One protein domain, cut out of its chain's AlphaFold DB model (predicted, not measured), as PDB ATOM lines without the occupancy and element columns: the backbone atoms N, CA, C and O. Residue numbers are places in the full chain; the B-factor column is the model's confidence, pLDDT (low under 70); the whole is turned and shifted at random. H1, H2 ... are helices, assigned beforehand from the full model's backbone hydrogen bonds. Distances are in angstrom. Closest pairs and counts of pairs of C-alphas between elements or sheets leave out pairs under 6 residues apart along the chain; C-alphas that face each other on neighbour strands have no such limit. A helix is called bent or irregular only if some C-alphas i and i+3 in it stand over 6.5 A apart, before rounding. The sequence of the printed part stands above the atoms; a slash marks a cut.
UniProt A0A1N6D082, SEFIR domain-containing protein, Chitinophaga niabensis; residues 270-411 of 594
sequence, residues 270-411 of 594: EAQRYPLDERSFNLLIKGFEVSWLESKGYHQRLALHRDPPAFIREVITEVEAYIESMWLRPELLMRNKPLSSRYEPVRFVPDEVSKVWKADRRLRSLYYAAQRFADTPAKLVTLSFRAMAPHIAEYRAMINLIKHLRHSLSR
ATOM      1  N   GLU A 270     -26.296 -21.477   0.270       55.69
ATOM      2  CA  GLU A 270     -26.188 -21.260  -1.175       55.69
ATOM      3  C   GLU A 270     -25.876 -19.802  -1.515       55.69
ATOM      4  O   GLU A 270     -24.961 -19.546  -2.290       55.69
ATOM      5  N   ALA A 271     -26.551 -18.840  -0.882       55.44
ATOM      6  CA  ALA A 271     -26.306 -17.416  -1.102       55.44
ATOM      7  C   ALA A 271     -24.913 -16.977  -0.613       55.44
ATOM      8  O   ALA A 271     -24.335 -16.040  -1.152       55.44
ATOM      9  N   GLN A 272     -24.332 -17.688   0.360       58.25
ATOM     10  CA  GLN A 272     -22.969 -17.435   0.844       58.25
ATOM     11  C   GLN A 272     -21.874 -17.932  -0.125       58.25
ATOM     12  O   GLN A 272     -20.741 -17.444  -0.080       58.25
ATOM     13  N   ARG A 273     -22.203 -18.890  -1.008       53.38
ATOM     14  CA  ARG A 273     -21.268 -19.559  -1.933       53.38
ATOM     15  C   ARG A 273     -21.059 -18.845  -3.267       53.38
ATOM     16  O   ARG A 273     -20.147 -19.232  -3.983       53.38
ATOM     17  N   TYR A 274     -21.854 -17.842  -3.622       53.53
ATOM     18  CA  TYR A 274     -21.765 -17.156  -4.919       53.53
ATOM     19  C   TYR A 274     -21.381 -15.677  -4.742       53.53
ATOM     20  O   TYR A 274     -21.479 -15.152  -3.638       53.53
ATOM     21  N   PRO A 275     -20.870 -14.978  -5.772       68.56
ATOM     22  CA  PRO A 275     -20.788 -13.515  -5.752       68.56
ATOM     23  C   PRO A 275     -22.194 -12.885  -5.692       68.56
ATOM     24  O   PRO A 275     -23.156 -13.505  -6.131       68.56
ATOM     25  N   LEU A 276     -22.316 -11.653  -5.167       74.88
ATOM     26  CA  LEU A 276     -23.591 -10.914  -5.083       74.88
ATOM     27  C   LEU A 276     -24.090 -10.512  -6.481       74.88
ATOM     28  O   LEU A 276     -23.931  -9.368  -6.905       74.88
ATOM     29  N   ASP A 277     -24.662 -11.468  -7.195       83.31
ATOM     30  CA  ASP A 277     -25.355 -11.296  -8.463       83.31
ATOM     31  C   ASP A 277     -26.878 -11.290  -8.259       83.31
ATOM     32  O   ASP A 277     -27.394 -11.513  -7.160       83.31
ATOM     33  N   GLU A 278     -27.619 -11.018  -9.330       85.94
ATOM     34  CA  GLU A 278     -29.082 -10.967  -9.311       85.94
ATOM     35  C   GLU A 278     -29.713 -12.275  -8.803       85.94
ATOM     36  O   GLU A 278     -30.698 -12.257  -8.060       85.94
ATOM     37  N   ARG A 279     -29.128 -13.426  -9.156       82.88
ATOM     38  CA  ARG A 279     -29.612 -14.739  -8.720       82.88
ATOM     39  C   ARG A 279     -29.430 -14.920  -7.217       82.88
ATOM     40  O   ARG A 279     -30.379 -15.298  -6.532       82.88
ATOM     41  N   SER A 280     -28.238 -14.633  -6.708       79.25
ATOM     42  CA  SER A 280     -27.897 -14.750  -5.290       79.25
ATOM     43  C   SER A 280     -28.696 -13.761  -4.449       79.25
ATOM     44  O   SER A 280     -29.165 -14.119  -3.374       79.25
ATOM     45  N   PHE A 281     -28.956 -12.556  -4.963       84.75
ATOM     46  CA  PHE A 281     -29.841 -11.577  -4.330       84.75
ATOM     47  C   PHE A 281     -31.283 -12.085  -4.196       84.75
ATOM     48  O   PHE A 281     -31.881 -11.988  -3.128       84.75
ATOM     49  N   ASN A 282     -31.836 -12.704  -5.240       86.25
ATOM     50  CA  ASN A 282     -33.169 -13.305  -5.165       86.25
ATOM     51  C   ASN A 282     -33.222 -14.520  -4.221       86.25
ATOM     52  O   ASN A 282     -34.241 -14.748  -3.570       86.25
ATOM     53  N   LEU A 283     -32.132 -15.290  -4.117       82.38
ATOM     54  CA  LEU A 283     -32.008 -16.364  -3.124       82.38
ATOM     55  C   LEU A 283     -31.953 -15.818  -1.694       82.38
ATOM     56  O   LEU A 283     -32.546 -16.426  -0.808       82.38
ATOM     57  N   LEU A 284     -31.306 -14.667  -1.469       84.12
ATOM     58  CA  LEU A 284     -31.328 -13.987  -0.170       84.12
ATOM     59  C   LEU A 284     -32.757 -13.622   0.238       84.12
ATOM     60  O   LEU A 284     -33.153 -13.947   1.351       84.12
ATOM     61  N   ILE A 285     -33.540 -13.023  -0.669       86.12
ATOM     62  CA  ILE A 285     -34.947 -12.668  -0.408       86.12
ATOM     63  C   ILE A 285     -35.732 -13.904   0.046       86.12
ATOM     64  O   ILE A 285     -36.297 -13.917   1.134       86.12
ATOM     65  N   LYS A 286     -35.708 -14.979  -0.753       84.44
ATOM     66  CA  LYS A 286     -36.416 -16.224  -0.416       84.44
ATOM     67  C   LYS A 286     -35.922 -16.841   0.893       84.44
ATOM     68  O   LYS A 286     -36.715 -17.357   1.671       84.44
ATOM     69  N   GLY A 287     -34.616 -16.781   1.135       80.88
ATOM     70  CA  GLY A 287     -33.995 -17.271   2.356       80.88
ATOM     71  C   GLY A 287     -34.500 -16.578   3.612       80.88
ATOM     72  O   GLY A 287     -34.785 -17.250   4.601       80.88
ATOM     73  N   PHE A 288     -34.634 -15.251   3.565       87.38
ATOM     74  CA  PHE A 288     -35.181 -14.476   4.675       87.38
ATOM     75  C   PHE A 288     -36.653 -14.804   4.934       87.38
ATOM     76  O   PHE A 288     -37.022 -14.951   6.093       87.38
ATOM     77  N   GLU A 289     -37.471 -14.982   3.887       84.00
ATOM     78  CA  GLU A 289     -38.879 -15.393   4.041       84.00
ATOM     79  C   GLU A 289     -38.988 -16.710   4.826       84.00
ATOM     80  O   GLU A 289     -39.700 -16.784   5.829       84.00
ATOM     81  N   VAL A 290     -38.234 -17.731   4.405       81.81
ATOM     82  CA  VAL A 290     -38.251 -19.061   5.032       81.81
ATOM     83  C   VAL A 290     -37.702 -19.011   6.457       81.81
ATOM     84  O   VAL A 290     -38.363 -19.469   7.385       81.81
ATOM     85  N   SER A 291     -36.534 -18.395   6.653       83.06
ATOM     86  CA  SER A 291     -35.871 -18.357   7.965       83.06
ATOM     87  C   SER A 291     -36.700 -17.607   9.006       83.06
ATOM     88  O   SER A 291     -36.727 -17.989  10.175       83.06
ATOM     89  N   TRP A 292     -37.393 -16.540   8.596       88.44
ATOM     90  CA  TRP A 292     -38.283 -15.800   9.486       88.44
ATOM     91  C   TRP A 292     -39.464 -16.674   9.923       88.44
ATOM     92  O   TRP A 292     -39.719 -16.798  11.121       88.44
ATOM     93  N   LEU A 293     -40.126 -17.357   8.981       85.31
ATOM     94  CA  LEU A 293     -41.249 -18.249   9.283       85.31
ATOM     95  C   LEU A 293     -40.849 -19.424  10.182       85.31
ATOM     96  O   LEU A 293     -41.578 -19.760  11.117       85.31
ATOM     97  N   GLU A 294     -39.684 -20.020   9.927       84.94
ATOM     98  CA  GLU A 294     -39.116 -21.087  10.754       84.94
ATOM     99  C   GLU A 294     -38.811 -20.598  12.173       84.94
ATOM    100  O   GLU A 294     -39.208 -21.250  13.137       84.94
ATOM    101  N   SER A 295     -38.195 -19.417  12.319       83.81
ATOM    102  CA  SER A 295     -37.876 -18.839  13.636       83.81
ATOM    103  C   SER A 295     -39.113 -18.582  14.502       83.81
ATOM    104  O   SER A 295     -39.041 -18.616  15.728       83.81
ATOM    105  N   LYS A 296     -40.263 -18.350  13.860       85.12
ATOM    106  CA  LYS A 296     -41.555 -18.130  14.511       85.12
ATOM    107  C   LYS A 296     -42.370 -19.408  14.686       85.12
ATOM    108  O   LYS A 296     -43.485 -19.330  15.198       85.12
ATOM    109  N   GLY A 297     -41.858 -20.557  14.237       85.06
ATOM    110  CA  GLY A 297     -42.583 -21.825  14.245       85.06
ATOM    111  C   GLY A 297     -43.895 -21.757  13.462       85.06
ATOM    112  O   GLY A 297     -44.860 -22.423  13.836       85.06
ATOM    113  N   TYR A 298     -43.967 -20.929  12.410       87.69
ATOM    114  CA  TYR A 298     -45.224 -20.565  11.746       87.69
ATOM    115  C   TYR A 298     -46.033 -21.784  11.301       87.69
ATOM    116  O   TYR A 298     -47.217 -21.876  11.607       87.69
ATOM    117  N   HIS A 299     -45.400 -22.740  10.615       82.38
ATOM    118  CA  HIS A 299     -46.092 -23.921  10.097       82.38
ATOM    119  C   HIS A 299     -46.679 -24.795  11.212       82.38
ATOM    120  O   HIS A 299     -47.789 -25.303  11.072       82.38
ATOM    121  N   GLN A 300     -45.967 -24.924  12.334       82.88
ATOM    122  CA  GLN A 300     -46.435 -25.676  13.495       82.88
ATOM    123  C   GLN A 300     -47.566 -24.934  14.216       82.88
ATOM    124  O   GLN A 300     -48.596 -25.536  14.511       82.88
ATOM    125  N   ARG A 301     -47.410 -23.621  14.452       85.56
ATOM    126  CA  ARG A 301     -48.446 -22.773  15.066       85.56
ATOM    127  C   ARG A 301     -49.722 -22.763  14.224       85.56
ATOM    128  O   ARG A 301     -50.790 -22.975  14.779       85.56
ATOM    129  N   LEU A 302     -49.610 -22.616  12.901       85.06
ATOM    130  CA  LEU A 302     -50.746 -22.642  11.972       85.06
ATOM    131  C   LEU A 302     -51.499 -23.975  12.029       85.06
ATOM    132  O   LEU A 302     -52.724 -23.975  12.054       85.06
ATOM    133  N   ALA A 303     -50.778 -25.101  12.055       81.00
ATOM    134  CA  ALA A 303     -51.378 -26.434  12.088       81.00
ATOM    135  C   ALA A 303     -52.122 -26.729  13.402       81.00
ATOM    136  O   ALA A 303     -53.093 -27.481  13.401       81.00
ATOM    137  N   LEU A 304     -51.667 -26.146  14.514       80.56
ATOM    138  CA  LEU A 304     -52.253 -26.332  15.845       80.56
ATOM    139  C   LEU A 304     -53.312 -25.271  16.194       80.56
ATOM    140  O   LEU A 304     -53.985 -25.396  17.220       80.56
ATOM    141  N   HIS A 305     -53.460 -24.221  15.381       81.44
ATOM    142  CA  HIS A 305     -54.353 -23.109  15.689       81.44
ATOM    143  C   HIS A 305     -55.822 -23.461  15.427       81.44
ATOM    144  O   HIS A 305     -56.174 -23.971  14.365       81.44
ATOM    145  N   ARG A 306     -56.702 -23.125  16.379       80.25
ATOM    146  CA  ARG A 306     -58.150 -23.397  16.281       80.25
ATOM    147  C   ARG A 306     -58.848 -22.583  15.181       80.25
ATOM    148  O   ARG A 306     -59.813 -23.064  14.602       80.25
ATOM    149  N   ASP A 307     -58.352 -21.379  14.897       83.38
ATOM    150  CA  ASP A 307     -58.842 -20.476  13.841       83.38
ATOM    151  C   ASP A 307     -57.675 -20.022  12.934       83.38
ATOM    152  O   ASP A 307     -57.001 -19.031  13.239       83.38
ATOM    153  N   PRO A 308     -57.352 -20.766  11.858       80.69
ATOM    154  CA  PRO A 308     -56.219 -20.446  10.988       80.69
ATOM    155  C   PRO A 308     -56.282 -19.038  10.347       80.69
ATOM    156  O   PRO A 308     -55.242 -18.376  10.290       80.69
ATOM    157  N   PRO A 309     -57.450 -18.519   9.910       83.00
ATOM    158  CA  PRO A 309     -57.595 -17.125   9.480       83.00
ATOM    159  C   PRO A 309     -57.210 -16.064  10.523       83.00
ATOM    160  O   PRO A 309     -56.532 -15.091  10.178       83.00
ATOM    161  N   ALA A 310     -57.632 -16.208  11.785       81.31
ATOM    162  CA  ALA A 310     -57.245 -15.272  12.848       81.31
ATOM    163  C   ALA A 310     -55.734 -15.297  13.104       81.31
ATOM    164  O   ALA A 310     -55.105 -14.242  13.164       81.31
ATOM    165  N   PHE A 311     -55.144 -16.491  13.130       86.56
ATOM    166  CA  PHE A 311     -53.701 -16.656  13.278       86.56
ATOM    167  C   PHE A 311     -52.907 -15.991  12.150       86.56
ATOM    168  O   PHE A 311     -51.920 -15.307  12.392       86.56
ATOM    169  N   ILE A 312     -53.345 -16.139  10.895       84.81
ATOM    170  CA  ILE A 312     -52.668 -15.482   9.768       84.81
ATOM    171  C   ILE A 312     -52.701 -13.954   9.914       84.81
ATOM    172  O   ILE A 312     -51.718 -13.304   9.559       84.81
ATOM    173  N   ARG A 313     -53.785 -13.376  10.447       84.94
ATOM    174  CA  ARG A 313     -53.866 -11.931  10.725       84.94
ATOM    175  C   ARG A 313     -52.881 -11.501  11.812       84.94
ATOM    176  O   ARG A 313     -52.170 -10.529  11.596       84.94
ATOM    177  N   GLU A 314     -52.775 -12.258  12.901       86.75
ATOM    178  CA  GLU A 314     -51.768 -12.030  13.951       86.75
ATOM    179  C   GLU A 314     -50.344 -12.058  13.375       86.75
ATOM    180  O   GLU A 314     -49.546 -11.156  13.621       86.75
ATOM    181  N   VAL A 315     -50.040 -13.044  12.526       86.56
ATOM    182  CA  VAL A 315     -48.723 -13.155  11.885       86.56
ATOM    183  C   VAL A 315     -48.455 -11.979  10.944       86.56
ATOM    184  O   VAL A 315     -47.325 -11.506  10.882       86.56
ATOM    185  N   ILE A 316     -49.464 -11.466  10.229       85.62
ATOM    186  CA  ILE A 316     -49.309 -10.241   9.426       85.62
ATOM    187  C   ILE A 316     -48.912  -9.066  10.328       85.62
ATOM    188  O   ILE A 316     -47.947  -8.378   9.999       85.62
ATOM    189  N   THR A 317     -49.576  -8.885  11.474       84.44
ATOM    190  CA  THR A 317     -49.215  -7.851  12.459       84.44
ATOM    191  C   THR A 317     -47.787  -8.039  12.986       84.44
ATOM    192  O   THR A 317     -47.043  -7.067  13.098       84.44
ATOM    193  N   GLU A 318     -47.354  -9.281  13.250       88.19
ATOM    194  CA  GLU A 318     -45.968  -9.579  13.647       88.19
ATOM    195  C   GLU A 318     -44.952  -9.163  12.565       88.19
ATOM    196  O   GLU A 318     -43.886  -8.632  12.887       88.19
ATOM    197  N   VAL A 319     -45.258  -9.399  11.282       85.75
ATOM    198  CA  VAL A 319     -44.382  -8.997  10.167       85.75
ATOM    199  C   VAL A 319     -44.363  -7.474  10.003       85.75
ATOM    200  O   VAL A 319     -43.304  -6.909   9.745       85.75
ATOM    201  N   GLU A 320     -45.499  -6.796  10.173       83.81
ATOM    202  CA  GLU A 320     -45.594  -5.330  10.108       83.81
ATOM    203  C   GLU A 320     -44.759  -4.665  11.212       83.81
ATOM    204  O   GLU A 320     -43.887  -3.852  10.906       83.81
ATOM    205  N   ALA A 321     -44.901  -5.107  12.466       80.62
ATOM    206  CA  ALA A 321     -44.073  -4.635  13.579       80.62
ATOM    207  C   ALA A 321     -42.575  -4.911  13.350       80.62
ATOM    208  O   ALA A 321     -41.697  -4.121  13.707       80.62
ATOM    209  N   TYR A 322     -42.258  -6.039  12.712       85.56
ATOM    210  CA  TYR A 322     -40.889  -6.356  12.343       85.56
ATOM    211  C   TYR A 322     -40.327  -5.389  11.288       85.56
ATOM    212  O   TYR A 322     -39.186  -4.940  11.427       85.56
ATOM    213  N   ILE A 323     -41.114  -5.011  10.276       83.88
ATOM    214  CA  ILE A 323     -40.727  -3.993   9.288       83.88
ATOM    215  C   ILE A 323     -40.489  -2.639   9.967       83.88
ATOM    216  O   ILE A 323     -39.476  -2.001   9.682       83.88
ATOM    217  N   GLU A 324     -41.354  -2.228  10.898       78.38
ATOM    218  CA  GLU A 324     -41.167  -0.992  11.672       78.38
ATOM    219  C   GLU A 324     -39.840  -1.003  12.443       78.38
ATOM    220  O   GLU A 324     -39.100  -0.019  12.442       78.38
ATOM    221  N   SER A 325     -39.450  -2.149  13.016       79.75
ATOM    222  CA  SER A 325     -38.145  -2.283  13.679       79.75
ATOM    223  C   SER A 325     -36.956  -2.082  12.726       79.75
ATOM    224  O   SER A 325     -35.884  -1.641  13.147       79.75
ATOM    225  N   MET A 326     -37.120  -2.364  11.424       79.19
ATOM    226  CA  MET A 326     -36.072  -2.127  10.425       79.19
ATOM    227  C   MET A 326     -35.825  -0.635  10.194       79.19
ATOM    228  O   MET A 326     -34.700  -0.259   9.865       79.19
ATOM    229  N   TRP A 327     -36.839   0.212  10.388       69.88
ATOM    230  CA  TRP A 327     -36.731   1.664  10.213       69.88
ATOM    231  C   TRP A 327     -35.875   2.314  11.301       69.88
ATOM    232  O   TRP A 327     -35.346   3.403  11.107       69.88
ATOM    233  N   LEU A 328     -35.677   1.634  12.428       74.56
ATOM    234  CA  LEU A 328     -34.829   2.105  13.520       74.56
ATOM    235  C   LEU A 328     -33.346   1.743  13.327       74.56
ATOM    236  O   LEU A 328     -32.504   2.183  14.111       74.56
ATOM    237  N   ARG A 329     -32.996   0.954  12.298       75.19
ATOM    238  CA  ARG A 329     -31.614   0.507  12.069       75.19
ATOM    239  C   ARG A 329     -30.770   1.648  11.490       75.19
ATOM    240  O   ARG A 329     -31.041   2.078  10.366       75.19
ATOM    241  N   PRO A 330     -29.730   2.131  12.194       68.31
ATOM    242  CA  PRO A 330     -28.944   3.285  11.756       68.31
ATOM    243  C   PRO A 330     -28.227   3.057  10.419       68.31
ATOM    244  O   PRO A 330     -27.951   4.020   9.709       68.31
ATOM    245  N   GLU A 331     -27.957   1.805  10.047       70.19
ATOM    246  CA  GLU A 331     -27.367   1.423   8.765       70.19
ATOM    247  C   GLU A 331     -28.332   1.633   7.588       70.19
ATOM    248  O   GLU A 331     -27.903   1.778   6.452       70.19
ATOM    249  N   LEU A 332     -29.644   1.676   7.814       70.31
ATOM    250  CA  LEU A 332     -30.627   1.876   6.741       70.31
ATOM    251  C   LEU A 332     -31.135   3.308   6.636       70.31
ATOM    252  O   LEU A 332     -32.009   3.593   5.814       70.31
ATOM    253  N   LEU A 333     -30.554   4.206   7.425       70.50
ATOM    254  CA  LEU A 333     -30.903   5.614   7.467       70.50
ATOM    255  C   LEU A 333     -29.838   6.437   6.745       70.50
ATOM    256  O   LEU A 333     -28.653   6.405   7.081       70.50
ATOM    257  N   MET A 334     -30.261   7.215   5.753       68.00
ATOM    258  CA  MET A 334     -29.383   8.171   5.084       68.00
ATOM    259  C   MET A 334     -29.154   9.365   6.009       68.00
ATOM    260  O   MET A 334     -30.082  10.126   6.292       68.00
ATOM    261  N   ARG A 335     -27.918   9.533   6.492       56.44
ATOM    262  CA  ARG A 335     -27.494  10.737   7.219       56.44
ATOM    263  C   ARG A 335     -26.854  11.711   6.238       56.44
ATOM    264  O   ARG A 335     -25.812  11.418   5.651       56.44
ATOM    265  N   ASN A 336     -27.465  12.880   6.080       56.25
ATOM    266  CA  ASN A 336     -26.928  13.943   5.239       56.25
ATOM    267  C   ASN A 336     -25.563  14.421   5.771       56.25
ATOM    268  O   ASN A 336     -25.358  14.550   6.980       56.25
ATOM    269  N   LYS A 337     -24.621  14.726   4.867       45.28
ATOM    270  CA  LYS A 337     -23.452  15.547   5.223       45.28
ATOM    271  C   LYS A 337     -23.918  16.963   5.584       45.28
ATOM    272  O   LYS A 337     -24.875  17.438   4.975       45.28
ATOM    273  N   PRO A 338     -23.223  17.671   6.492       42.69
ATOM    274  CA  PRO A 338     -23.569  19.042   6.817       42.69
ATOM    275  C   PRO A 338     -23.077  19.942   5.681       42.69
ATOM    276  O   PRO A 338     -21.948  20.420   5.703       42.69
ATOM    277  N   LEU A 339     -23.896  20.151   4.652       38.09
ATOM    278  CA  LEU A 339     -23.737  21.293   3.760       38.09
ATOM    279  C   LEU A 339     -25.044  22.085   3.740       38.09
ATOM    280  O   LEU A 339     -26.056  21.626   3.228       38.09
ATOM    281  N   SER A 340     -24.953  23.276   4.337       38.94
ATOM    282  CA  SER A 340     -25.872  24.415   4.262       38.94
ATOM    283  C   SER A 340     -27.347  24.168   4.606       38.94
ATOM    284  O   SER A 340     -28.143  23.784   3.760       38.94
ATOM    285  N   SER A 341     -27.712  24.552   5.833       43.66
ATOM    286  CA  SER A 341     -28.953  25.281   6.145       43.66
ATOM    287  C   SER A 341     -30.247  24.783   5.472       43.66
ATOM    288  O   SER A 341     -30.820  25.452   4.611       43.66
ATOM    289  N   ARG A 342     -30.726  23.608   5.897       44.16
ATOM    290  CA  ARG A 342     -32.156  23.283   6.060       44.16
ATOM    291  C   ARG A 342     -32.299  21.878   6.648       44.16
ATOM    292  O   ARG A 342     -31.579  20.967   6.255       44.16
ATOM    293  N   TYR A 343     -33.209  21.723   7.607       42.00
ATOM    294  CA  TYR A 343     -33.638  20.424   8.130       42.00
ATOM    295  C   TYR A 343     -34.203  19.581   6.973       42.00
ATOM    296  O   TYR A 343     -35.297  19.860   6.490       42.00
ATOM    297  N   GLU A 344     -33.464  18.573   6.511       43.78
ATOM    298  CA  GLU A 344     -33.988  17.545   5.604       43.78
ATOM    299  C   GLU A 344     -34.355  16.276   6.398       43.78
ATOM    300  O   GLU A 344     -33.621  15.911   7.323       43.78
ATOM    301  N   PRO A 345     -35.463  15.589   6.059       52.78
ATOM    302  CA  PRO A 345     -35.910  14.388   6.762       52.78
ATOM    303  C   PRO A 345     -34.956  13.203   6.548       52.78
ATOM    304  O   PRO A 345     -34.379  13.033   5.471       52.78
ATOM    305  N   VAL A 346     -34.822  12.356   7.575       58.19
ATOM    306  CA  VAL A 346     -34.070  11.095   7.503       58.19
ATOM    307  C   VAL A 346     -34.734  10.181   6.470       58.19
ATOM    308  O   VAL A 346     -35.930   9.919   6.560       58.19
ATOM    309  N   ARG A 347     -33.972   9.703   5.480       71.44
ATOM    310  CA  ARG A 347     -34.501   8.862   4.390       71.44
ATOM    311  C   ARG A 347     -34.169   7.391   4.627       71.44
ATOM    312  O   ARG A 347     -33.030   7.073   4.975       71.44
ATOM    313  N   PHE A 348     -35.139   6.505   4.404       80.56
ATOM    314  CA  PHE A 348     -34.972   5.055   4.522       80.56
ATOM    315  C   PHE A 348     -34.498   4.446   3.197       80.56
ATOM    316  O   PHE A 348     -35.074   4.668   2.131       80.56
ATOM    317  N   VAL A 349     -33.416   3.673   3.256       81.06
ATOM    318  CA  VAL A 349     -32.707   3.163   2.076       81.06
ATOM    319  C   VAL A 349     -33.579   2.283   1.155       81.06
ATOM    320  O   VAL A 349     -33.605   2.551  -0.050       81.06
ATOM    321  N   PRO A 350     -34.318   1.266   1.646       83.50
ATOM    322  CA  PRO A 350     -35.204   0.459   0.799       83.50
ATOM    323  C   PRO A 350     -36.295   1.245   0.054       83.50
ATOM    324  O   PRO A 350     -36.637   0.888  -1.082       83.50
ATOM    325  N   ASP A 351     -36.809   2.328   0.637       81.56
ATOM    326  CA  ASP A 351     -37.836   3.159  -0.001       81.56
ATOM    327  C   ASP A 351     -37.250   3.973  -1.149       81.56
ATOM    328  O   ASP A 351     -37.824   4.027  -2.237       81.56
ATOM    329  N   GLU A 352     -36.062   4.543  -0.959       83.62
ATOM    330  CA  GLU A 352     -35.352   5.266  -2.016       83.62
ATOM    331  C   GLU A 352     -34.953   4.337  -3.172       83.62
ATOM    332  O   GLU A 352     -35.129   4.683  -4.342       83.62
ATOM    333  N   VAL A 353     -34.520   3.109  -2.874       84.19
ATOM    334  CA  VAL A 353     -34.280   2.081  -3.901       84.19
ATOM    335  C   VAL A 353     -35.569   1.750  -4.655       84.19
ATOM    336  O   VAL A 353     -35.556   1.607  -5.881       84.19
ATOM    337  N   SER A 354     -36.699   1.677  -3.951       81.19
ATOM    338  CA  SER A 354     -38.011   1.460  -4.567       81.19
ATOM    339  C   SER A 354     -38.434   2.637  -5.451       81.19
ATOM    340  O   SER A 354     -38.983   2.413  -6.532       81.19
ATOM    341  N   LYS A 355     -38.132   3.883  -5.061       83.94
ATOM    342  CA  LYS A 355     -38.346   5.082  -5.891       83.94
ATOM    343  C   LYS A 355     -37.507   5.030  -7.165       83.94
ATOM    344  O   LYS A 355     -38.055   5.225  -8.248       83.94
ATOM    345  N   VAL A 356     -36.220   4.687  -7.064       84.38
ATOM    346  CA  VAL A 356     -35.342   4.493  -8.235       84.38
ATOM    347  C   VAL A 356     -35.905   3.424  -9.167       84.38
ATOM    348  O   VAL A 356     -35.959   3.625 -10.380       84.38
ATOM    349  N   TRP A 357     -36.373   2.308  -8.606       84.06
ATOM    350  CA  TRP A 357     -36.936   1.221  -9.396       84.06
ATOM    351  C   TRP A 357     -38.229   1.621 -10.120       84.06
ATOM    352  O   TRP A 357     -38.408   1.277 -11.287       84.06
ATOM    353  N   LYS A 358     -39.115   2.381  -9.460       83.19
ATOM    354  CA  LYS A 358     -40.359   2.894 -10.059       83.19
ATOM    355  C   LYS A 358     -40.097   3.974 -11.117       83.19
ATOM    356  O   LYS A 358     -40.819   4.033 -12.113       83.19
ATOM    357  N   ALA A 359     -39.085   4.817 -10.910       80.88
ATOM    358  CA  ALA A 359     -38.752   5.926 -11.800       80.88
ATOM    359  C   ALA A 359     -38.095   5.461 -13.111       80.88
ATOM    360  O   ALA A 359     -38.436   5.962 -14.183       80.88
ATOM    361  N   ASP A 360     -37.178   4.489 -13.054       81.75
ATOM    362  CA  ASP A 360     -36.471   4.001 -14.240       81.75
ATOM    363  C   ASP A 360     -37.036   2.666 -14.745       81.75
ATOM    364  O   ASP A 360     -36.605   1.578 -14.359       81.75
ATOM    365  N   ARG A 361     -37.958   2.755 -15.714       77.50
ATOM    366  CA  ARG A 361     -38.565   1.593 -16.389       77.50
ATOM    367  C   ARG A 361     -37.575   0.731 -17.189       77.50
ATOM    368  O   ARG A 361     -37.973  -0.314 -17.699       77.50
ATOM    369  N   ARG A 362     -36.310   1.146 -17.348       81.69
ATOM    370  CA  ARG A 362     -35.263   0.344 -18.011       81.69
ATOM    371  C   ARG A 362     -34.666  -0.709 -17.073       81.69
ATOM    372  O   ARG A 362     -34.075  -1.677 -17.555       81.69
ATOM    373  N   LEU A 363     -34.809  -0.537 -15.757       84.75
ATOM    374  CA  LEU A 363     -34.301  -1.472 -14.754       84.75
ATOM    375  C   LEU A 363     -35.168  -2.734 -14.719       84.75
ATOM    376  O   LEU A 363     -36.358  -2.688 -14.416       84.75
ATOM    377  N   ARG A 364     -34.558  -3.885 -15.018       81.38
ATOM    378  CA  ARG A 364     -35.270  -5.172 -15.119       81.38
ATOM    379  C   ARG A 364     -35.531  -5.842 -13.772       81.38
ATOM    380  O   ARG A 364     -36.404  -6.698 -13.691       81.38
ATOM    381  N   SER A 365     -34.799  -5.461 -12.726       86.62
ATOM    382  CA  SER A 365     -34.955  -6.047 -11.397       86.62
ATOM    383  C   SER A 365     -34.529  -5.116 -10.271       86.62
ATOM    384  O   SER A 365     -33.769  -4.163 -10.465       86.62
ATOM    385  N   LEU A 366     -35.007  -5.450  -9.070       87.31
ATOM    386  CA  LEU A 366     -34.663  -4.772  -7.823       87.31
ATOM    387  C   LEU A 366     -33.150  -4.792  -7.551       87.31
ATOM    388  O   LEU A 366     -32.625  -3.834  -6.994       87.31
ATOM    389  N   TYR A 367     -32.444  -5.836  -7.997       89.12
ATOM    390  CA  TYR A 367     -30.985  -5.918  -7.910       89.12
ATOM    391  C   TYR A 367     -30.313  -4.745  -8.636       89.12
ATOM    392  O   TYR A 367     -29.529  -4.016  -8.029       89.12
ATOM    393  N   TYR A 368     -30.668  -4.505  -9.904       89.06
ATOM    394  CA  TYR A 368     -30.090  -3.398 -10.675       89.06
ATOM    395  C   TYR A 368     -30.511  -2.031 -10.134       89.06
ATOM    396  O   TYR A 368     -29.740  -1.079 -10.230       89.06
ATOM    397  N   ALA A 369     -31.706  -1.920  -9.546       88.38
ATOM    398  CA  ALA A 369     -32.132  -0.698  -8.870       88.38
ATOM    399  C   ALA A 369     -31.280  -0.409  -7.630       88.38
ATOM    400  O   ALA A 369     -30.779   0.703  -7.480       88.38
ATOM    401  N   ALA A 370     -31.052  -1.417  -6.786       87.12
ATOM    402  CA  ALA A 370     -30.199  -1.310  -5.610       87.12
ATOM    403  C   ALA A 370     -28.735  -1.020  -5.981       87.12
ATOM    404  O   ALA A 370     -28.082  -0.209  -5.328       87.12
ATOM    405  N   GLN A 371     -28.231  -1.639  -7.052       86.88
ATOM    406  CA  GLN A 371     -26.888  -1.384  -7.569       86.88
ATOM    407  C   GLN A 371     -26.757   0.050  -8.093       86.88
ATOM    408  O   GLN A 371     -25.862   0.776  -7.680       86.88
ATOM    409  N   ARG A 372     -27.698   0.500  -8.930       85.75
ATOM    410  CA  ARG A 372     -27.712   1.871  -9.451       85.75
ATOM    411  C   ARG A 372     -27.828   2.911  -8.342       85.75
ATOM    412  O   ARG A 372     -27.189   3.959  -8.409       85.75
ATOM    413  N   PHE A 373     -28.642   2.622  -7.333       84.69
ATOM    414  CA  PHE A 373     -28.770   3.465  -6.156       84.69
ATOM    415  C   PHE A 373     -27.430   3.569  -5.403       84.69
ATOM    416  O   PHE A 373     -26.996   4.674  -5.094       84.69
ATOM    417  N   ALA A 374     -26.715   2.454  -5.216       79.06
ATOM    418  CA  ALA A 374     -25.382   2.444  -4.605       79.06
ATOM    419  C   ALA A 374     -24.299   3.154  -5.443       79.06
ATOM    420  O   ALA A 374     -23.377   3.739  -4.879       79.06
ATOM    421  N   ASP A 375     -24.404   3.104  -6.773       77.94
ATOM    422  CA  ASP A 375     -23.450   3.720  -7.705       77.94
ATOM    423  C   ASP A 375     -23.690   5.232  -7.896       77.94
ATOM    424  O   ASP A 375     -22.914   5.916  -8.569       77.94
ATOM    425  N   THR A 376     -24.769   5.779  -7.323       74.81
ATOM    426  CA  THR A 376     -25.110   7.194  -7.473       74.81
ATOM    427  C   THR A 376     -24.100   8.060  -6.699       74.81
ATOM    428  O   THR A 376     -23.957   7.901  -5.489       74.81
ATOM    429  N   PRO A 377     -23.416   9.028  -7.346       58.47
ATOM    430  CA  PRO A 377     -22.336   9.813  -6.731       58.47
ATOM    431  C   PRO A 377     -22.798  10.789  -5.632       58.47
ATOM    432  O   PRO A 377     -21.971  11.473  -5.019       58.47
ATOM    433  N   ALA A 378     -24.104  10.858  -5.355       57.41
ATOM    434  CA  ALA A 378     -24.649  11.557  -4.203       57.41
ATOM    435  C   ALA A 378     -24.220  10.817  -2.924       57.41
ATOM    436  O   ALA A 378     -24.767   9.774  -2.580       57.41
ATOM    437  N   LYS A 379     -23.214  11.364  -2.229       51.81
ATOM    438  CA  LYS A 379     -22.589  10.875  -0.980       51.81
ATOM    439  C   LYS A 379     -23.544  10.819   0.240       51.81
ATOM    440  O   LYS A 379     -23.152  11.246   1.324       51.81
ATOM    441  N   LEU A 380     -24.783  10.355   0.081       52.69
ATOM    442  CA  LEU A 380     -25.800  10.262   1.140       52.69
ATOM    443  C   LEU A 380     -25.826   8.890   1.825       52.69
ATOM    444  O   LEU A 380     -26.321   8.769   2.943       52.69
ATOM    445  N   VAL A 381     -25.243   7.867   1.192       54.00
ATOM    446  CA  VAL A 381     -25.116   6.520   1.753       54.00
ATOM    447  C   VAL A 381     -23.637   6.155   1.812       54.00
ATOM    448  O   VAL A 381     -22.971   6.017   0.792       54.00
ATOM    449  N   THR A 382     -23.094   6.026   3.022       55.41
ATOM    450  CA  THR A 382     -21.715   5.555   3.267       55.41
ATOM    451  C   THR A 382     -21.554   4.050   3.039       55.41
ATOM    452  O   THR A 382     -20.435   3.537   3.043       55.41
ATOM    453  N   LEU A 383     -22.659   3.329   2.842       63.19
ATOM    454  CA  LEU A 383     -22.684   1.881   2.704       63.19
ATOM    455  C   LEU A 383     -22.503   1.452   1.252       63.19
ATOM    456  O   LEU A 383     -23.239   1.849   0.354       63.19
ATOM    457  N   SER A 384     -21.532   0.567   1.036       72.75
ATOM    458  CA  SER A 384     -21.367  -0.113  -0.248       72.75
ATOM    459  C   SER A 384     -22.610  -0.935  -0.608       72.75
ATOM    460  O   SER A 384     -23.286  -1.461   0.280       72.75
ATOM    461  N   PHE A 385     -22.841  -1.163  -1.907       78.81
ATOM    462  CA  PHE A 385     -23.879  -2.084  -2.395       78.81
ATOM    463  C   PHE A 385     -23.887  -3.420  -1.635       78.81
ATOM    464  O   PHE A 385     -24.939  -3.925  -1.257       78.81
ATOM    465  N   ARG A 386     -22.699  -3.960  -1.335       73.38
ATOM    466  CA  ARG A 386     -22.536  -5.228  -0.616       73.38
ATOM    467  C   ARG A 386     -23.079  -5.195   0.814       73.38
ATOM    468  O   ARG A 386     -23.566  -6.217   1.281       73.38
ATOM    469  N   ALA A 387     -22.967  -4.059   1.494       72.19
ATOM    470  CA  ALA A 387     -23.475  -3.881   2.850       72.19
ATOM    471  C   ALA A 387     -24.994  -3.656   2.853       72.19
ATOM    472  O   ALA A 387     -25.698  -4.146   3.723       72.19
ATOM    473  N   MET A 388     -25.503  -2.965   1.836       77.44
ATOM    474  CA  MET A 388     -26.906  -2.579   1.732       77.44
ATOM    475  C   MET A 388     -27.811  -3.694   1.184       77.44
ATOM    476  O   MET A 388     -28.951  -3.850   1.617       77.44
ATOM    477  N   ALA A 389     -27.320  -4.486   0.229       82.88
ATOM    478  CA  ALA A 389     -28.130  -5.473  -0.477       82.88
ATOM    479  C   ALA A 389     -28.824  -6.506   0.432       82.88
ATOM    480  O   ALA A 389     -29.999  -6.772   0.189       82.88
ATOM    481  N   PRO A 390     -28.192  -7.069   1.482       81.06
ATOM    482  CA  PRO A 390     -28.884  -8.006   2.363       81.06
ATOM    483  C   PRO A 390     -30.058  -7.359   3.106       81.06
ATOM    484  O   PRO A 390     -31.115  -7.970   3.187       81.06
ATOM    485  N   HIS A 391     -29.925  -6.106   3.549       80.25
ATOM    486  CA  HIS A 391     -31.017  -5.377   4.195       80.25
ATOM    487  C   HIS A 391     -32.182  -5.084   3.242       80.25
ATOM    488  O   HIS A 391     -33.345  -5.183   3.622       80.25
ATOM    489  N   ILE A 392     -31.882  -4.739   1.984       86.12
ATOM    490  CA  ILE A 392     -32.918  -4.567   0.956       86.12
ATOM    491  C   ILE A 392     -33.614  -5.903   0.690       86.12
ATOM    492  O   ILE A 392     -34.836  -5.946   0.552       86.12
ATOM    493  N   ALA A 393     -32.848  -6.995   0.616       88.75
ATOM    494  CA  ALA A 393     -33.392  -8.330   0.403       88.75
ATOM    495  C   ALA A 393     -34.294  -8.768   1.567       88.75
ATOM    496  O   ALA A 393     -35.375  -9.296   1.331       88.75
ATOM    497  N   GLU A 394     -33.880  -8.499   2.801       85.69
ATOM    498  CA  GLU A 394     -34.637  -8.743   4.029       85.69
ATOM    499  C   GLU A 394     -35.943  -7.938   4.061       85.69
ATOM    500  O   GLU A 394     -37.018  -8.503   4.250       85.69
ATOM    501  N   TYR A 395     -35.883  -6.635   3.780       87.81
ATOM    502  CA  TYR A 395     -37.077  -5.791   3.706       87.81
ATOM    503  C   TYR A 395     -38.040  -6.306   2.629       87.81
ATOM    504  O   TYR A 395     -39.242  -6.458   2.855       87.81
ATOM    505  N   ARG A 396     -37.506  -6.658   1.453       91.19
ATOM    506  CA  ARG A 396     -38.310  -7.197   0.354       91.19
ATOM    507  C   ARG A 396     -38.946  -8.541   0.703       91.19
ATOM    508  O   ARG A 396     -40.082  -8.775   0.298       91.19
ATOM    509  N   ALA A 397     -38.238  -9.390   1.441       88.56
ATOM    510  CA  ALA A 397     -38.748 -10.662   1.936       88.56
ATOM    511  C   ALA A 397     -39.982 -10.453   2.822       88.56
ATOM    512  O   ALA A 397     -40.999 -11.104   2.616       88.56
ATOM    513  N   MET A 398     -39.943  -9.489   3.743       91.31
ATOM    514  CA  MET A 398     -41.081  -9.207   4.628       91.31
ATOM    515  C   MET A 398     -42.297  -8.673   3.864       91.31
ATOM    516  O   MET A 398     -43.419  -9.129   4.078       91.31
ATOM    517  N   ILE A 399     -42.082  -7.789   2.885       87.62
ATOM    518  CA  ILE A 399     -43.156  -7.303   2.004       87.62
ATOM    519  C   ILE A 399     -43.773  -8.443   1.177       87.62
ATOM    520  O   ILE A 399     -44.997  -8.538   1.048       87.62
ATOM    521  N   ASN A 400     -42.944  -9.329   0.618       89.25
ATOM    522  CA  ASN A 400     -43.424 -10.511  -0.096       89.25
ATOM    523  C   ASN A 400     -44.199 -11.451   0.835       89.25
ATOM    524  O   ASN A 400     -45.233 -11.985   0.437       89.25
ATOM    525  N   LEU A 401     -43.728 -11.627   2.071       88.56
ATOM    526  CA  LEU A 401     -44.360 -12.490   3.054       88.56
ATOM    527  C   LEU A 401     -45.764 -11.994   3.411       88.56
ATOM    528  O   LEU A 401     -46.714 -12.770   3.330       88.56
ATOM    529  N   ILE A 402     -45.927 -10.696   3.686       87.38
ATOM    530  CA  ILE A 402     -47.246 -10.074   3.881       87.38
ATOM    531  C   ILE A 402     -48.160 -10.364   2.684       87.38
ATOM    532  O   ILE A 402     -49.312 -10.771   2.855       87.38
ATOM    533  N   LYS A 403     -47.647 -10.206   1.458       86.06
ATOM    534  CA  LYS A 403     -48.412 -10.488   0.238       86.06
ATOM    535  C   LYS A 403     -48.839 -11.958   0.153       86.06
ATOM    536  O   LYS A 403     -49.994 -12.235  -0.167       86.06
ATOM    537  N   HIS A 404     -47.939 -12.896   0.445       85.94
ATOM    538  CA  HIS A 404     -48.236 -14.330   0.446       85.94
ATOM    539  C   HIS A 404     -49.260 -14.711   1.526       85.94
ATOM    540  O   HIS A 404     -50.182 -15.480   1.246       85.94
ATOM    541  N   LEU A 405     -49.151 -14.145   2.730       86.94
ATOM    542  CA  LEU A 405     -50.078 -14.386   3.840       86.94
ATOM    543  C   LEU A 405     -51.483 -13.857   3.530       86.94
ATOM    544  O   LEU A 405     -52.457 -14.601   3.639       86.94
ATOM    545  N   ARG A 406     -51.593 -12.615   3.039       86.56
ATOM    546  CA  ARG A 406     -52.876 -12.025   2.613       86.56
ATOM    547  C   ARG A 406     -53.507 -12.814   1.462       86.56
ATOM    548  O   ARG A 406     -54.712 -13.061   1.464       86.56
ATOM    549  N   HIS A 407     -52.698 -13.286   0.510       82.69
ATOM    550  CA  HIS A 407     -53.187 -14.157  -0.559       82.69
ATOM    551  C   HIS A 407     -53.683 -15.511  -0.029       82.69
ATOM    552  O   HIS A 407     -54.718 -16.002  -0.474       82.69
ATOM    553  N   SER A 408     -52.993 -16.099   0.948       81.00
ATOM    554  CA  SER A 408     -53.403 -17.364   1.573       81.00
ATOM    555  C   SER A 408     -54.734 -17.220   2.316       81.00
ATOM    556  O   SER A 408     -55.616 -18.060   2.149       81.00
ATOM    557  N   LEU A 409     -54.922 -16.108   3.036       79.62
ATOM    558  CA  LEU A 409     -56.180 -15.763   3.704       79.62
ATOM    559  C   LEU A 409     -57.357 -15.700   2.714       79.62
ATOM    560  O   LEU A 409     -58.439 -16.199   3.003       79.62
ATOM    561  N   SER A 410     -57.131 -15.164   1.510       76.94
ATOM    562  CA  SER A 410     -58.171 -15.053   0.475       76.94
ATOM    563  C   SER A 410     -58.635 -16.389  -0.134       76.94
ATOM    564  O   SER A 410     -59.652 -16.415  -0.826       76.94
ATOM    565  N   ARG A 411     -57.902 -17.495   0.086       77.38
ATOM    566  CA  ARG A 411     -58.130 -18.800  -0.573       77.38
ATOM    567  C   ARG A 411     -58.727 -19.887   0.328       77.38
ATOM    568  O   ARG A 411     -58.989 -20.977  -0.177       77.38
TER     569      ARG A 411
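This is residues 270 to 411 of the 594 residues of the protein "SEFIR domain-containing protein" of Chitinophaga niabensis (UniProt A0A1N6D082). One long helix, H6, runs through the middle of an elongated domain; H3 lies alongside it, running opposite ways, H1 crosses it steeply, and the short crossed pair H4 and H5 packs on its first part. H2 makes the turn before H3 at one end, and at the other end of the longest axis residues 338 to 343 stick out as the tip of a long loop that folds back. The printed part has 142 residues with six named helices, H1 to H6 in order along the chain, and no named strand; the class is all helix. It is only just compact, close to loose, with a radius of gyration of the C-alphas of 17.4 A, and spans 58 by 37 by 27 A.

Find C-alpha 385 at (-23.879, -2.084, -2.395); from there H6, residues 385 to 409, runs 35.6 A to C-alpha 409 at (-56.180, -15.763, 3.704). It is irregular, but only just: C-alphas 387 and 390 are 6.8 A apart. H3, residues 308 to 327, is 29.5 A long. H1 begins at C-alpha 278 at (-29.082, -10.967, -9.311) and covers residues 278 to 295, 25.8 A. Look for the shorter helices at residues 298 to 304 for H2, 349 to 359 for H4 and 366 to 374 for H5.

Start at H6, the hub, which touches H1, H3, H4 and H5. H3 touches it at Ile 316 and Ile 402, whose C-alphas are the closest at 5.9 A, with a shallow tilt of 21 degrees, opposite ways. H1 touches it with residues 281 to 289 alone, closest at the C-alphas of Ile 285 and Ala 393, 4.7 A apart, at a steep tilt of 56 degrees. H5 and H6 form a helical hairpin, their closest C-alphas those of Ala 374 and Phe 385, 5.3 A apart. H4 touches H6 about perpendicular at 77 degrees, closest at the C-alphas of Pro 350 and Ile 392, 5.5 A. H4 also touches H5, with the C-alphas of Trp 357 and Ala 369 the closest at 5.2 A. H2 and H3 touch only at the corner, and only just, with 3 pairs of C-alphas within 8 A; the closest are those of Leu 302 and Pro 308, 6.0 A apart. H1 and H3 are apart. Every O i to N i+4 pair is within hydrogen-bond range in H1, H2, H4 and H5, against 15 of 16 in H3 and 19 of 21 in H6.

The two C-alphas farthest apart, those of Arg 306 and Ser 340, are 58.9 A apart. The printed part has no cut. The link from H3 to H4, residues 328 to 348, is long; in it residues 333 to 334 pair antiparallel with residues 347 to 348. Look in the B-factor column for pLDDT under 70 at residues 270 to 275, 327, 330, 334 to 346 and 377 to 383.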